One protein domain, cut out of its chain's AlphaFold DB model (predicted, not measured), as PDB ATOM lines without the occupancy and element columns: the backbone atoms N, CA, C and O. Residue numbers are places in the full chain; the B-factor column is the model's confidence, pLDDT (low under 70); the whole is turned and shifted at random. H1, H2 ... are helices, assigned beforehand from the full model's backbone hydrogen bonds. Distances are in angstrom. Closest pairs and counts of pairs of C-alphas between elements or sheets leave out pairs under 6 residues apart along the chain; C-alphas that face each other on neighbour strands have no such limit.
ATOM      1  N   ASP A 318      22.023  35.785  16.228       91.12
ATOM      2  CA  ASP A 318      21.806  34.473  16.818       91.12
ATOM      3  C   ASP A 318      22.171  34.501  18.309       91.12
ATOM      4  O   ASP A 318      21.451  33.938  19.130       91.12
ATOM      5  N   MET A 319      23.210  35.262  18.678       91.44
ATOM      6  CA  MET A 319      23.588  35.482  20.074       91.44
ATOM      7  C   MET A 319      22.600  36.404  20.801       91.44
ATOM      8  O   MET A 319      22.258  36.116  21.946       91.44
ATOM      9  N   ASP A 320      22.092  37.462  20.153       92.50
ATOM     10  CA  ASP A 320      21.015  38.281  20.733       92.50
ATOM     11  C   ASP A 320      19.752  37.434  20.945       92.50
ATOM     12  O   ASP A 320      19.214  37.423  22.046       92.50
ATOM     13  N   ASN A 321      19.336  36.623  19.965       93.12
ATOM     14  CA  ASN A 321      18.205  35.701  20.123       93.12
ATOM     15  C   ASN A 321      18.360  34.780  21.350       93.12
ATOM     16  O   ASN A 321      17.418  34.662  22.134       93.12
ATOM     17  N   ILE A 322      19.541  34.180  21.561       93.25
ATOM     18  CA  ILE A 322      19.822  33.340  22.742       93.25
ATOM     19  C   ILE A 322      19.777  34.168  24.039       93.25
ATOM     20  O   ILE A 322      19.224  33.712  25.037       93.25
ATOM     21  N   ILE A 323      20.303  35.396  24.038       91.31
ATOM     22  CA  ILE A 323      20.259  36.308  25.194       91.31
ATOM     23  C   ILE A 323      18.812  36.701  25.539       91.31
ATOM     24  O   ILE A 323      18.414  36.609  26.702       91.31
ATOM     25  N   GLN A 324      17.991  37.055  24.546       92.06
ATOM     26  CA  GLN A 324      16.560  37.321  24.735       92.06
ATOM     27  C   GLN A 324      15.799  36.073  25.213       92.06
ATOM     28  O   GLN A 324      14.803  36.195  25.926       92.06
ATOM     29  N   GLU A 325      16.241  34.871  24.834       92.44
ATOM     30  CA  GLU A 325      15.675  33.605  25.305       92.44
ATOM     31  C   GLU A 325      16.047  33.341  26.776       92.44
ATOM     32  O   GLU A 325      15.156  33.102  27.589       92.44
ATOM     33  N   ILE A 326      17.315  33.526  27.167       88.88
ATOM     34  CA  ILE A 326      17.775  33.477  28.570       88.88
ATOM     35  C   ILE A 326      16.991  34.468  29.447       88.88
ATOM     36  O   ILE A 326      16.490  34.087  30.505       88.88
ATOM     37  N   PHE A 327      16.803  35.714  28.995       85.44
ATOM     38  CA  PHE A 327      16.022  36.725  29.722       85.44
ATOM     39  C   PHE A 327      14.527  36.382  29.866       85.44
ATOM     40  O   PHE A 327      13.868  36.897  30.769       85.44
ATOM     41  N   ARG A 328      13.971  35.506  29.016       87.81
ATOM     42  CA  ARG A 328      12.598  34.979  29.166       87.81
ATOM     43  C   ARG A 328      12.530  33.775  30.108       87.81
ATOM     44  O   ARG A 328      11.481  33.550  30.707       87.81
ATOM     45  N   LEU A 329      13.620  33.016  30.231       84.69
ATOM     46  CA  LEU A 329      13.726  31.827  31.086       84.69
ATOM     47  C   LEU A 329      14.025  32.166  32.562       84.69
ATOM     48  O   LEU A 329      13.760  31.335  33.427       84.69
ATOM     49  N   ASP A 330      14.487  33.385  32.874       77.62
ATOM     50  CA  ASP A 330      14.619  33.906  34.251       77.62
ATOM     51  C   ASP A 330      13.628  35.068  34.542       77.62
ATOM     52  O   ASP A 330      14.038  36.208  34.771       77.62
ATOM     53  N   PRO A 331      12.295  34.834  34.519       53.84
ATOM     54  CA  PRO A 331      11.269  35.888  34.586       53.84
ATOM     55  C   PRO A 331      11.057  36.492  35.989       53.84
ATOM     56  O   PRO A 331      10.138  37.288  36.192       53.84
ATOM     57  N   LEU A 332      11.861  36.100  36.978       56.28
ATOM     58  CA  LEU A 332      11.811  36.574  38.359       56.28
ATOM     59  C   LEU A 332      13.245  36.855  38.818       56.28
ATOM     60  O   LEU A 332      14.036  35.916  38.805       56.28
ATOM     61  N   PRO A 333      13.585  38.073  39.295       49.16
ATOM     62  CA  PRO A 333      14.925  38.401  39.791       49.16
ATOM     63  C   PRO A 333      15.195  37.682  41.123       49.16
ATOM     64  O   PRO A 333      15.102  38.254  42.209       49.16
ATOM     65  N   SER A 334      15.458  36.380  41.024       43.88
ATOM     66  CA  SER A 334      15.501  35.424  42.133       43.88
ATOM     67  C   SER A 334      16.906  35.239  42.713       43.88
ATOM     68  O   SER A 334      17.051  34.723  43.820       43.88
ATOM     69  N   SER A 335      17.929  35.748  42.022       47.41
ATOM     70  CA  SER A 335      19.245  36.048  42.583       47.41
ATOM     71  C   SER A 335      19.344  37.538  42.928       47.41
ATOM     72  O   SER A 335      19.413  38.382  42.032       47.41
ATOM     73  N   ILE A 336      19.421  37.871  44.219       43.59
ATOM     74  CA  ILE A 336      19.913  39.188  44.646       43.59
ATOM     75  C   ILE A 336      21.400  39.236  44.284       43.59
ATOM     76  O   ILE A 336      22.190  38.460  44.822       43.59
ATOM     77  N   ALA A 337      21.789  40.122  43.365       46.19
ATOM     78  CA  ALA A 337      23.190  40.284  42.991       46.19
ATOM     79  C   ALA A 337      24.003  40.758  44.209       46.19
ATOM     80  O   ALA A 337      23.747  41.830  44.757       46.19
ATOM     81  N   VAL A 338      24.994  39.963  44.628       46.72
ATOM     82  CA  VAL A 338      25.809  40.233  45.831       46.72
ATOM     83  C   VAL A 338      26.816  41.377  45.594       46.72
ATOM     84  O   VAL A 338      27.402  41.915  46.529       46.72
ATOM     85  N   GLY A 339      26.978  41.806  44.340       50.53
ATOM     86  CA  GLY A 339      27.646  43.045  43.954       50.53
ATOM     87  C   GLY A 339      27.242  43.479  42.543       50.53
ATOM     88  O   GLY A 339      26.742  42.673  41.759       50.53
ATOM     89  N   ILE A 340      27.470  44.753  42.217       51.22
ATOM     90  CA  ILE A 340      27.226  45.308  40.876       51.22
ATOM     91  C   ILE A 340      28.228  44.664  39.893       51.22
ATOM     92  O   ILE A 340      29.433  44.781  40.133       51.22
ATOM     93  N   PRO A 341      27.790  43.990  38.806       51.09
ATOM     94  CA  PRO A 341      28.715  43.315  37.891       51.09
ATOM     95  C   PRO A 341      29.614  44.301  37.130       51.09
ATOM     96  O   PRO A 341      30.835  44.156  37.159       51.09
ATOM     97  N   SER A 342      29.004  45.326  36.517       49.19
ATOM     98  CA  SER A 342      29.644  46.291  35.607       49.19
ATOM     99  C   SER A 342      31.015  46.775  36.093       49.19
ATOM    100  O   SER A 342      32.026  46.529  35.440       49.19
ATOM    101  N   ASP A 343      31.078  47.391  37.274       52.28
ATOM    102  CA  ASP A 343      32.274  48.110  37.721       52.28
ATOM    103  C   ASP A 343      33.463  47.180  38.024       52.28
ATOM    104  O   ASP A 343      34.617  47.555  37.813       52.28
ATOM    105  N   TYR A 344      33.207  45.946  38.474       56.12
ATOM    106  CA  TYR A 344      34.254  44.946  38.726       56.12
ATOM    107  C   TYR A 344      34.813  44.355  37.424       56.12
ATOM    108  O   TYR A 344      36.012  44.095  37.314       56.12
ATOM    109  N   VAL A 345      33.950  44.159  36.426       54.38
ATOM    110  CA  VAL A 345      34.306  43.539  35.141       54.38
ATOM    111  C   VAL A 345      34.969  44.556  34.219       54.38
ATOM    112  O   VAL A 345      36.078  44.328  33.733       54.38
ATOM    113  N   ALA A 346      34.353  45.729  34.066       53.75
ATOM    114  CA  ALA A 346      34.881  46.830  33.272       53.75
ATOM    115  C   ALA A 346      36.187  47.413  33.837       53.75
ATOM    116  O   ALA A 346      36.915  48.066  33.093       53.75
ATOM    117  N   THR A 347      36.523  47.180  35.113       58.19
ATOM    118  CA  THR A 347      37.885  47.425  35.619       58.19
ATOM    119  C   THR A 347      38.829  46.277  35.270       58.19
ATOM    120  O   THR A 347      39.824  46.523  34.594       58.19
ATOM    121  N   ARG A 348      38.524  45.026  35.657       61.78
ATOM    122  CA  ARG A 348      39.385  43.849  35.397       61.78
ATOM    123  C   ARG A 348      39.815  43.713  33.934       61.78
ATOM    124  O   ARG A 348      40.996  43.505  33.684       61.78
ATOM    125  N   ILE A 349      38.886  43.874  32.992       57.44
ATOM    126  CA  ILE A 349      39.125  43.663  31.553       57.44
ATOM    127  C   ILE A 349      39.792  44.881  30.881       57.44
ATOM    128  O   ILE A 349      40.386  44.750  29.817       57.44
ATOM    129  N   ARG A 350      39.761  46.072  31.500       53.81
ATOM    130  CA  ARG A 350      40.407  47.290  30.960       53.81
ATOM    131  C   ARG A 350      41.784  47.594  31.559       53.81
ATOM    132  O   ARG A 350      42.373  48.614  31.200       53.81
ATOM    133  N   TYR A 351      42.300  46.766  32.470       54.94
ATOM    134  CA  TYR A 351      43.630  46.952  33.055       54.94
ATOM    135  C   TYR A 351      44.706  46.153  32.288       54.94
ATOM    136  O   TYR A 351      44.691  44.922  32.359       54.94
ATOM    137  N   PRO A 352      45.705  46.819  31.657       44.94
ATOM    138  CA  PRO A 352      46.746  46.162  30.849       44.94
ATOM    139  C   PRO A 352      47.630  45.139  31.582       44.94
ATOM    140  O   PRO A 352      48.427  44.443  30.966       44.94
ATOM    141  N   CYS A 353      47.543  45.078  32.913       44.56
ATOM    142  CA  CYS A 353      48.280  44.137  33.756       44.56
ATOM    143  C   CYS A 353      47.549  42.805  34.011       44.56
ATOM    144  O   CYS A 353      48.137  41.920  34.628       44.56
ATOM    145  N   TYR A 354      46.301  42.656  33.551       57.91
ATOM    146  CA  TYR A 354      45.561  41.384  33.555       57.91
ATOM    147  C   TYR A 354      45.276  40.876  32.138       57.91
ATOM    148  O   TYR A 354      45.338  39.673  31.898       57.91
ATOM    149  N   PHE A 355      45.026  41.791  31.200       64.25
ATOM    150  CA  PHE A 355      44.842  41.502  29.780       64.25
ATOM    151  C   PHE A 355      45.812  42.397  28.974       64.25
ATOM    152  O   PHE A 355      45.659  43.617  29.051       64.25
ATOM    153  N   PRO A 356      46.857  41.844  28.314       68.44
ATOM    154  CA  PRO A 356      47.837  42.615  27.526       68.44
ATOM    155  C   PRO A 356      47.250  43.263  26.247       68.44
ATOM    156  O   PRO A 356      46.032  43.330  26.079       68.44
ATOM    157  N   SER A 357      48.093  43.815  25.359       69.19
ATOM    158  CA  SER A 357      47.632  44.481  24.127       69.19
ATOM    159  C   SER A 357      46.899  43.489  23.212       69.19
ATOM    160  O   SER A 357      47.250  42.313  23.206       69.19
ATOM    161  N   PRO A 358      45.930  43.919  22.380       65.81
ATOM    162  CA  PRO A 358      45.337  43.072  21.337       65.81
ATOM    163  C   PRO A 358      46.363  42.384  20.430       65.81
ATOM    164  O   PRO A 358      46.107  41.290  19.947       65.81
ATOM    165  N   ASP A 359      47.517  43.021  20.230       73.50
ATOM    166  CA  ASP A 359      48.639  42.527  19.426       73.50
ATOM    167  C   ASP A 359      49.438  41.395  20.113       73.50
ATOM    168  O   ASP A 359      50.247  40.739  19.460       73.50
ATOM    169  N   ASP A 360      49.217  41.166  21.415       74.00
ATOM    170  CA  ASP A 360      49.930  40.198  22.264       74.00
ATOM    171  C   ASP A 360      49.177  38.852  22.422       74.00
ATOM    172  O   ASP A 360      49.488  38.085  23.334       74.00
ATOM    173  N   TYR A 361      48.163  38.574  21.588       79.88
ATOM    174  CA  TYR A 361      47.361  37.342  21.645       79.88
ATOM    175  C   TYR A 361      47.447  36.519  20.360       79.88
ATOM    176  O   TYR A 361      47.234  37.038  19.261       79.88
ATOM    177  N   GLU A 362      47.636  35.207  20.498       85.81
ATOM    178  CA  GLU A 362      47.309  34.268  19.419       85.81
ATOM    179  C   GLU A 362      45.783  34.044  19.314       85.81
ATOM    180  O   GLU A 362      45.019  34.296  20.252       85.81
ATOM    181  N   VAL A 363      45.317  33.579  18.149       82.25
ATOM    182  CA  VAL A 363      43.889  33.330  17.858       82.25
ATOM    183  C   VAL A 363      43.309  32.345  18.882       82.25
ATOM    184  O   VAL A 363      43.815  31.236  19.038       82.25
ATOM    185  N   GLY A 364      42.257  32.757  19.595       77.75
ATOM    186  CA  GLY A 364      41.667  32.013  20.715       77.75
ATOM    187  C   GLY A 364      42.378  32.122  22.075       77.75
ATOM    188  O   GLY A 364      41.754  31.818  23.091       77.75
ATOM    189  N   GLU A 365      43.616  32.614  22.162       82.38
ATOM    190  CA  GLU A 365      44.375  32.680  23.428       82.38
ATOM    191  C   GLU A 365      43.752  33.664  24.437       82.38
ATOM    192  O   GLU A 365      43.810  33.469  25.656       82.38
ATOM    193  N   LEU A 366      43.096  34.723  23.942       83.06
ATOM    194  CA  LEU A 366      42.288  35.601  24.788       83.06
ATOM    195  C   LEU A 366      41.147  34.821  25.452       83.06
ATOM    196  O   LEU A 366      40.889  35.038  26.636       83.06
ATOM    197  N   TRP A 367      40.494  33.905  24.727       84.31
ATOM    198  CA  TRP A 367      39.403  33.115  25.287       84.31
ATOM    199  C   TRP A 367      39.880  32.200  26.415       84.31
ATOM    200  O   TRP A 367      39.201  32.127  27.430       84.31
ATOM    201  N   GLU A 368      41.049  31.558  26.319       81.75
ATOM    202  CA  GLU A 368      41.551  30.701  27.410       81.75
ATOM    203  C   GLU A 368      41.755  31.485  28.719       81.75
ATOM    204  O   GLU A 368      41.360  31.044  29.804       81.75
ATOM    205  N   LYS A 369      42.302  32.703  28.612       79.88
ATOM    206  CA  LYS A 369      42.467  33.627  29.745       79.88
ATOM    207  C   LYS A 369      41.102  34.089  30.279       79.88
ATOM    208  O   LYS A 369      40.893  34.088  31.494       79.88
ATOM    209  N   ILE A 370      40.159  34.416  29.390       80.44
ATOM    210  CA  ILE A 370      38.788  34.835  29.725       80.44
ATOM    211  C   ILE A 370      37.978  33.699  30.378       80.44
ATOM    212  O   ILE A 370      37.397  33.939  31.432       80.44
ATOM    213  N   ASP A 371      37.973  32.466  29.855       80.06
ATOM    214  CA  ASP A 371      37.220  31.324  30.416       80.06
ATOM    215  C   ASP A 371      37.723  30.960  31.823       80.06
ATOM    216  O   ASP A 371      36.931  30.592  32.689       80.06
ATOM    217  N   SER A 372      39.020  31.145  32.104       74.81
ATOM    218  CA  SER A 372      39.564  30.943  33.455       74.81
ATOM    219  C   SER A 372      38.962  31.912  34.489       74.81
ATOM    220  O   SER A 372      38.548  31.487  35.570       74.81
ATOM    221  N   GLU A 373      38.815  33.198  34.147       71.69
ATOM    222  CA  GLU A 373      38.155  34.188  35.010       71.69
ATOM    223  C   GLU A 373      36.621  34.080  34.952       71.69
ATOM    224  O   GLU A 373      35.959  34.335  35.957       71.69
ATOM    225  N   PHE A 374      36.040  33.625  33.837       71.19
ATOM    226  CA  PHE A 374      34.618  33.286  33.725       71.19
ATOM    227  C   PHE A 374      34.251  32.187  34.725       71.19
ATOM    228  O   PHE A 374      33.326  32.352  35.515       71.19
ATOM    229  N   LEU A 375      35.029  31.103  34.784       68.19
ATOM    230  CA  LEU A 375      34.834  30.011  35.740       68.19
ATOM    231  C   LEU A 375      35.078  30.451  37.198       68.19
ATOM    232  O   LEU A 375      34.395  29.953  38.095       68.19
ATOM    233  N   ASN A 376      35.957  31.432  37.449       66.88
ATOM    234  CA  ASN A 376      36.107  32.070  38.768       66.88
ATOM    235  C   ASN A 376      34.904  32.960  39.154       66.88
ATOM    236  O   ASN A 376      34.574  33.082  40.335       66.88
ATOM    237  N   VAL A 377      34.266  33.609  38.176       63.03
ATOM    238  CA  VAL A 377      33.142  34.548  38.350       63.03
ATOM    239  C   VAL A 377      31.801  33.826  38.481       63.03
ATOM    240  O   VAL A 377      30.986  34.186  39.334       63.03
ATOM    241  N   VAL A 378      31.585  32.809  37.647       60.12
ATOM    242  CA  VAL A 378      30.394  31.952  37.611       60.12
ATOM    243  C   VAL A 378      30.426  30.920  38.738       60.12
ATOM    244  O   VAL A 378      29.383  30.629  39.318       60.12
ATOM    245  N   GLY A 379      31.615  30.395  39.054       59.38
ATOM    246  CA  GLY A 379      31.818  29.189  39.855       59.38
ATOM    247  C   GLY A 379      31.850  27.943  38.965       59.38
ATOM    248  O   GLY A 379      30.856  27.601  38.323       59.38
ATOM    249  N   ALA A 380      32.986  27.239  38.938       56.31
ATOM    250  CA  ALA A 380      33.195  26.050  38.099       56.31
ATOM    251  C   ALA A 380      32.205  24.892  38.382       56.31
ATOM    252  O   ALA A 380      31.995  24.012  37.546       56.31
ATOM    253  N   ASP A 381      31.570  24.899  39.554       55.97
ATOM    254  CA  ASP A 381      30.554  23.939  39.981       55.97
ATOM    255  C   ASP A 381      29.100  24.401  39.742       55.97
ATOM    256  O   ASP A 381      28.175  23.614  39.931       55.97
ATOM    257  N   ILE A 382      28.863  25.648  39.317       60.44
ATOM    258  CA  ILE A 382      27.509  26.223  39.230       60.44
ATOM    259  C   ILE A 382      26.825  25.918  37.895       60.44
ATOM    260  O   ILE A 382      25.677  25.469  37.904       60.44
ATOM    261  N   LEU A 383      27.529  26.033  36.759       56.81
ATOM    262  CA  LEU A 383      27.006  25.536  35.476       56.81
ATOM    263  C   LEU A 383      26.720  24.033  35.562       56.81
ATOM    264  O   LEU A 383      25.619  23.588  35.241       56.81
ATOM    265  N   SER A 384      27.684  23.256  36.064       57.66
ATOM    266  CA  SER A 384      27.599  21.795  36.127       57.66
ATOM    267  C   SER A 384      26.499  21.279  37.066       57.66
ATOM    268  O   SER A 384      25.870  20.277  36.729       57.66
ATOM    269  N   ARG A 385      26.197  21.970  38.179       56.34
ATOM    270  CA  ARG A 385      25.060  21.640  39.069       56.34
ATOM    271  C   ARG A 385      23.699  22.170  38.607       56.34
ATOM    272  O   ARG A 385      22.689  21.687  39.103       56.34
ATOM    273  N   GLY A 386      23.652  23.181  37.739       53.69
ATOM    274  CA  GLY A 386      22.406  23.829  37.307       53.69
ATOM    275  C   GLY A 386      21.745  24.759  38.340       53.69
ATOM    276  O   GLY A 386      20.774  25.433  38.004       53.69
ATOM    277  N   ASP A 387      22.270  24.865  39.569       60.75
ATOM    278  CA  ASP A 387      21.776  25.801  40.596       60.75
ATOM    279  C   ASP A 387      22.320  27.224  40.362       60.75
ATOM    280  O   ASP A 387      23.134  27.768  41.113       60.75
ATOM    281  N   LEU A 388      21.848  27.833  39.272       56.41
ATOM    282  CA  LEU A 388      22.221  29.176  38.815       56.41
ATOM    283  C   LEU A 388      21.853  30.291  39.816       56.41
ATOM    284  O   LEU A 388      22.348  31.412  39.702       56.41
ATOM    285  N   ARG A 389      21.048  29.983  40.844       56.09
ATOM    286  CA  ARG A 389      20.670  30.916  41.918       56.09
ATOM    287  C   ARG A 389      21.794  31.174  42.927       56.09
ATOM    288  O   ARG A 389      21.664  32.082  43.744       56.09
ATOM    289  N   ARG A 390      22.895  30.409  42.879       52.00
ATOM    290  CA  ARG A 390      24.068  30.573  43.767       52.00
ATOM    291  C   ARG A 390      25.253  31.311  43.137       52.00
ATOM    292  O   ARG A 390      26.255  31.521  43.817       52.00
ATOM    293  N   GLY A 391      25.160  31.705  41.865       54.72
ATOM    294  CA  GLY A 391      26.215  32.461  41.183       54.72
ATOM    295  C   GLY A 391      26.430  33.838  41.814       54.72
ATOM    296  O   GLY A 391      25.466  34.551  42.086       54.72
ATOM    297  N   LYS A 392      27.695  34.248  41.983       56.62
ATOM    298  CA  LYS A 392      28.110  35.515  42.627       56.62
ATOM    299  C   LYS A 392      27.428  36.771  42.046       56.62
ATOM    300  O   LYS A 392      27.289  37.772  42.749       56.62
ATOM    301  N   TYR A 393      26.988  36.700  40.787       62.88
ATOM    302  CA  TYR A 393      26.342  37.786  40.041       62.88
ATOM    303  C   TYR A 393      24.983  37.405  39.406       62.88
ATOM    304  O   TYR A 393      24.382  38.238  38.727       62.88
ATOM    305  N   GLY A 394      24.480  36.181  39.625       74.75
ATOM    306  CA  GLY A 394      23.248  35.672  38.996       74.75
ATOM    307  C   GLY A 394      23.320  35.500  37.468       74.75
ATOM    308  O   GLY A 394      24.328  35.826  36.843       74.75
ATOM    309  N   VAL A 395      22.242  35.003  36.849       78.81
ATOM    310  CA  VAL A 395      22.170  34.756  35.390       78.81
ATOM    311  C   VAL A 395      22.391  36.043  34.590       78.81
ATOM    312  O   VAL A 395      23.214  36.076  33.677       78.81
ATOM    313  N   LEU A 396      21.713  37.130  34.972       76.81
ATOM    314  CA  LEU A 396      21.823  38.427  34.295       76.81
ATOM    315  C   LEU A 396      23.251  38.992  34.353       76.81
ATOM    316  O   LEU A 396      23.772  39.458  33.343       76.81
ATOM    317  N   GLY A 397      23.923  38.887  35.506       77.50
ATOM    318  CA  GLY A 397      25.298  39.359  35.665       77.50
ATOM    319  C   GLY A 397      26.331  38.537  34.890       77.50
ATOM    320  O   GLY A 397      27.382  39.072  34.550       77.50
ATOM    321  N   ILE A 398      26.032  37.275  34.564       79.06
ATOM    322  CA  ILE A 398      26.850  36.441  33.666       79.06
ATOM    323  C   ILE A 398      26.698  36.916  32.212       79.06
ATOM    324  O   ILE A 398      27.694  37.014  31.496       79.06
ATOM    325  N   VAL A 399      25.483  37.275  31.783       84.06
ATOM    326  CA  VAL A 399      25.241  37.841  30.444       84.06
ATOM    327  C   VAL A 399      25.903  39.216  30.292       84.06
ATOM    328  O   VAL A 399      26.606  39.441  29.309       84.06
ATOM    329  N   ASP A 400      25.759  40.119  31.269       81.38
ATOM    330  CA  ASP A 400      26.441  41.422  31.224       81.38
ATOM    331  C   ASP A 400      27.972  41.287  31.273       81.38
ATOM    332  O   ASP A 400      28.663  42.023  30.568       81.38
ATOM    333  N   TRP A 401      28.515  40.317  32.025       83.00
ATOM    334  CA  TRP A 401      29.953  40.014  32.020       83.00
ATOM    335  C   TRP A 401      30.448  39.651  30.618       83.00
ATOM    336  O   TRP A 401      31.457  40.186  30.165       83.00
ATOM    337  N   ILE A 402      29.716  38.782  29.913       84.12
ATOM    338  CA  ILE A 402      30.032  38.365  28.540       84.12
ATOM    339  C   ILE A 402      29.972  39.562  27.579       84.12
ATOM    340  O   ILE A 402      30.876  39.743  26.764       84.12
ATOM    341  N   LEU A 403      28.939  40.401  27.688       85.25
ATOM    342  CA  LEU A 403      28.768  41.571  26.820       85.25
ATOM    343  C   LEU A 403      29.818  42.664  27.064       85.25
ATOM    344  O   LEU A 403      30.211  43.338  26.114       85.25
ATOM    345  N   ASP A 404      30.298  42.828  28.298       82.50
ATOM    346  CA  ASP A 404      31.379  43.766  28.621       82.50
ATOM    347  C   ASP A 404      32.767  43.195  28.271       82.50
ATOM    348  O   ASP A 404      33.641  43.947  27.834       82.50
ATOM    349  N   ALA A 405      32.968  41.875  28.385       83.94
ATOM    350  CA  ALA A 405      34.183  41.193  27.932       83.94
ATOM    351  C   ALA A 405      34.355  41.265  26.407       83.94
ATOM    352  O   ALA A 405      35.463  41.474  25.912       83.94
ATOM    353  N   ARG A 406      33.246  41.181  25.666       88.75
ATOM    354  CA  ARG A 406      33.201  41.272  24.203       88.75
ATOM    355  C   ARG A 406      33.675  42.611  23.632       88.75
ATOM    356  O   ARG A 406      34.111  42.671  22.486       88.75
ATOM    357  N   GLU A 407      33.640  43.684  24.418       86.69
ATOM    358  CA  GLU A 407      34.206  44.983  24.029       86.69
ATOM    359  C   GLU A 407      35.748  45.025  24.140       86.69
ATOM    360  O   GLU A 407      36.358  46.031  23.769       86.69
ATOM    361  N   HIS A 408      36.408  43.959  24.619       84.62
ATOM    362  CA  HIS A 408      37.868  43.876  24.640       84.62
ATOM    363  C   HIS A 408      38.438  43.885  23.206       84.62
ATOM    364  O   HIS A 408      38.005  43.093  22.365       84.62
ATOM    365  N   PRO A 409      39.417  44.749  22.875       81.19
ATOM    366  CA  PRO A 409      39.825  44.918  21.482       81.19
ATOM    367  C   PRO A 409      40.500  43.683  20.859       81.19
ATOM    368  O   PRO A 409      40.372  43.506  19.651       81.19
ATOM    369  N   GLY A 410      41.106  42.793  21.655       85.25
ATOM    370  CA  GLY A 410      41.642  41.499  21.189       85.25
ATOM    371  C   GLY A 410      40.602  40.386  20.972       85.25
ATOM    372  O   GLY A 410      40.985  39.252  20.718       85.25
ATOM    373  N   TRP A 411      39.302  40.663  21.128       88.38
ATOM    374  CA  TRP A 411      38.238  39.668  20.941       88.38
ATOM    375  C   TRP A 411      38.076  39.281  19.469       88.38
ATOM    376  O   TRP A 411      37.853  40.153  18.623       88.38
ATOM    377  N   ASP A 412      38.163  37.984  19.187       88.94
ATOM    378  CA  ASP A 412      38.170  37.382  17.852       88.94
ATOM    379  C   ASP A 412      36.936  36.491  17.599       88.94
ATOM    380  O   ASP A 412      36.078  36.304  18.468       88.94
ATOM    381  N   ASP A 413      36.854  35.914  16.396       90.19
ATOM    382  CA  ASP A 413      35.789  34.972  16.036       90.19
ATOM    383  C   ASP A 413      35.816  33.705  16.913       90.19
ATOM    384  O   ASP A 413      34.781  33.074  17.120       90.19
ATOM    385  N   THR A 414      36.973  33.326  17.467       89.06
ATOM    386  CA  THR A 414      37.096  32.187  18.391       89.06
ATOM    387  C   THR A 414      36.363  32.465  19.702       89.06
ATOM    388  O   THR A 414      35.539  31.652  20.126       89.06
ATOM    389  N   CYS A 415      36.595  33.637  20.307       88.25
ATOM    390  CA  CYS A 415      35.873  34.104  21.491       88.25
ATOM    391  C   CYS A 415      34.360  34.146  21.227       88.25
ATOM    392  O   CYS A 415      33.579  33.626  22.024       88.25
ATOM    393  N   GLU A 416      33.945  34.705  20.085       91.50
ATOM    394  CA  GLU A 416      32.533  34.815  19.697       91.50
ATOM    395  C   GLU A 416      31.847  33.439  19.579       91.50
ATOM    396  O   GLU A 416      30.760  33.224  20.125       91.50
ATOM    397  N   ASN A 417      32.501  32.477  18.917       89.69
ATOM    398  CA  ASN A 417      31.976  31.122  18.741       89.69
ATOM    399  C   ASN A 417      31.861  30.360  20.073       89.69
ATOM    400  O   ASN A 417      30.834  29.721  20.323       89.69
ATOM    401  N   VAL A 418      32.873  30.431  20.948       86.94
ATOM    402  CA  VAL A 418      32.824  29.710  22.233       86.94
ATOM    403  C   VAL A 418      31.830  30.356  23.201       86.94
ATOM    404  O   VAL A 418      31.093  29.630  23.873       86.94
ATOM    405  N   VAL A 419      31.707  31.690  23.219       87.75
ATOM    406  CA  VAL A 419      30.636  32.377  23.960       87.75
ATOM    407  C   VAL A 419      29.256  31.947  23.489       87.75
ATOM    408  O   VAL A 419      28.413  31.628  24.326       87.75
ATOM    409  N   SER A 420      29.022  31.904  22.175       90.69
ATOM    410  CA  SER A 420      27.741  31.459  21.622       90.69
ATOM    411  C   SER A 420      27.399  30.046  22.117       90.69
ATOM    412  O   SER A 420      26.310  29.818  22.646       90.69
ATOM    413  N   GLY A 421      28.374  29.126  22.103       89.25
ATOM    414  CA  GLY A 421      28.233  27.788  22.689       89.25
ATOM    415  C   GLY A 421      27.913  27.783  24.193       89.25
ATOM    416  O   GLY A 421      27.014  27.061  24.623       89.25
ATOM    417  N   LYS A 422      28.588  28.615  24.999       84.00
ATOM    418  CA  LYS A 422      28.345  28.734  26.454       84.00
ATOM    419  C   LYS A 422      26.969  29.340  26.766       84.00
ATOM    420  O   LYS A 422      26.335  28.939  27.740       84.00
ATOM    421  N   LEU A 423      26.484  30.275  25.944       87.62
ATOM    422  CA  LEU A 423      25.143  30.856  26.068       87.62
ATOM    423  C   LEU A 423      24.050  29.852  25.668       87.62
ATOM    424  O   LEU A 423      23.045  29.757  26.373       87.62
ATOM    425  N   VAL A 424      24.261  29.049  24.617       91.88
ATOM    426  CA  VAL A 424      23.391  27.900  24.299       91.88
ATOM    427  C   VAL A 424      23.348  26.921  25.475       91.88
ATOM    428  O   VAL A 424      22.263  26.568  25.926       91.88
ATOM    429  N   GLU A 425      24.499  26.543  26.042       86.94
ATOM    430  CA  GLU A 425      24.556  25.636  27.198       86.94
ATOM    431  C   GLU A 425      23.796  26.199  28.417       86.94
ATOM    432  O   GLU A 425      23.038  25.480  29.072       86.94
ATOM    433  N   LEU A 426      23.958  27.494  28.710       84.12
ATOM    434  CA  LEU A 426      23.259  28.182  29.798       84.12
ATOM    435  C   LEU A 426      21.738  28.196  29.585       84.12
ATOM    436  O   LEU A 426      20.983  27.872  30.506       84.12
ATOM    437  N   ARG A 427      21.283  28.521  28.369       91.81
ATOM    438  CA  ARG A 427      19.868  28.475  27.981       91.81
ATOM    439  C   ARG A 427      19.297  27.064  28.106       91.81
ATOM    440  O   ARG A 427      18.220  26.884  28.673       91.81
ATOM    441  N   ASP A 428      19.996  26.061  27.593       89.69
ATOM    442  CA  ASP A 428      19.519  24.679  27.572       89.69
ATOM    443  C   ASP A 428      19.442  24.102  28.997       89.69
ATOM    444  O   ASP A 428      18.485  23.395  29.329       89.69
ATOM    445  N   ARG A 429      20.371  24.487  29.886       82.25
ATOM    446  CA  ARG A 429      20.306  24.195  31.331       82.25
ATOM    447  C   ARG A 429      19.121  24.887  32.015       82.25
ATOM    448  O   ARG A 429      18.391  24.218  32.744       82.25
ATOM    449  N   LEU A 430      18.883  26.179  31.757       83.44
ATOM    450  CA  LEU A 430      17.709  26.913  32.270       83.44
ATOM    451  C   LEU A 430      16.389  26.277  31.810       83.44
ATOM    452  O   LEU A 430      15.476  26.067  32.607       83.44
ATOM    453  N   THR A 431      16.316  25.906  30.534       88.12
ATOM    454  CA  THR A 431      15.146  25.261  29.925       88.12
ATOM    455  C   THR A 431      14.913  23.880  30.542       88.12
ATOM    456  O   THR A 431      13.795  23.558  30.934       88.12
ATOM    457  N   SER A 432      15.974  23.091  30.731       83.50
ATOM    458  CA  SER A 432      15.916  21.786  31.407       83.50
ATOM    459  C   SER A 432      15.471  21.895  32.871       83.50
ATOM    460  O   SER A 432      14.704  21.054  33.333       83.50
TER     461      SER A 432
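AT A GLANCE: This is residues 318 to 432 of the 1105 residues of an uncharacterized protein of Melampsora larici-populina (strain 98AG31 / pathotype 3-4-7) (UniProt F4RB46). What shape do these atoms make? Four helices, H1, H2, H3 and H6, surround a fifth, H5, in a loosely packed group, each roughly lengthwise beside H5. The small H4 sits near H6, and the long link of residues 349 to 364 loops round one end of the group. What is the make-up? The printed part has 115 residues with six named helices, H1 to H6 in chain order, and no named strand; the class is all helix. How large is it? It is compact, with a radius of gyration of the C-alphas of 14.0 A, and spans 41 by 29 by 23 A.

HOW THE PARTS SIT: What meets the longest helix? H6, residues 413 to 432, and H1, residues 318 to 329, touch, closest at the C-alphas of Ile 326 and Arg 427, 5.5 A apart; they run the same way at a shallow tilt of 26 degrees. H6 and H3, residues 365 to 378, only just touch, only at their ends, with 3 pairs of C-alphas within 8 A, the closest those of Trp 367 and Cys 415 at 5.3 A. H4, residues 382 to 385, is close to H6 but not clearly touching: the closest C-alphas, of Leu 383 and Leu 426, are 7.3 A apart. Where is H5, residues 394 to 405? With H3 and H6 it makes an up and down bundle, each helix running against the one before it in the chain; H5 and H6 are close but not clearly touching, the C-alphas of Ile 402 and Val 419 being closest at 7.6 A. H5 touches H2, residues 341 to 348, closest at the C-alphas of Pro 341 and Gly 397, 5.7 A apart. Are the helix backbones complete? In H1, H2, H3, H5 and H6 every O i to N i+4 pair is within hydrogen-bond range; H4 is too short for such a pair.

IN THESE COORDINATES: Where do the helices begin and end? H1 begins at C-alpha 318, (21.806, 34.473, 16.818), and H6 ends at C-alpha 432, (15.916, 21.786, 31.407). How long are they? From first to last C-alpha H6 measures 28.4 A, H3 19.9 A, H1 16.6 A, H5 16.5 A and H2 11.0 A.

THE WHOLE: How far does it reach? The two C-alphas farthest apart, those of Leu 332 and Asp 359, are 41.8 A from each other. Which links are long? Those from H1 to H2 and from H2 to H3 are long, and the printed part has no cut. Where is confidence low? In this model pLDDT is under 70 at residues 331 to 358 and 375 to 393.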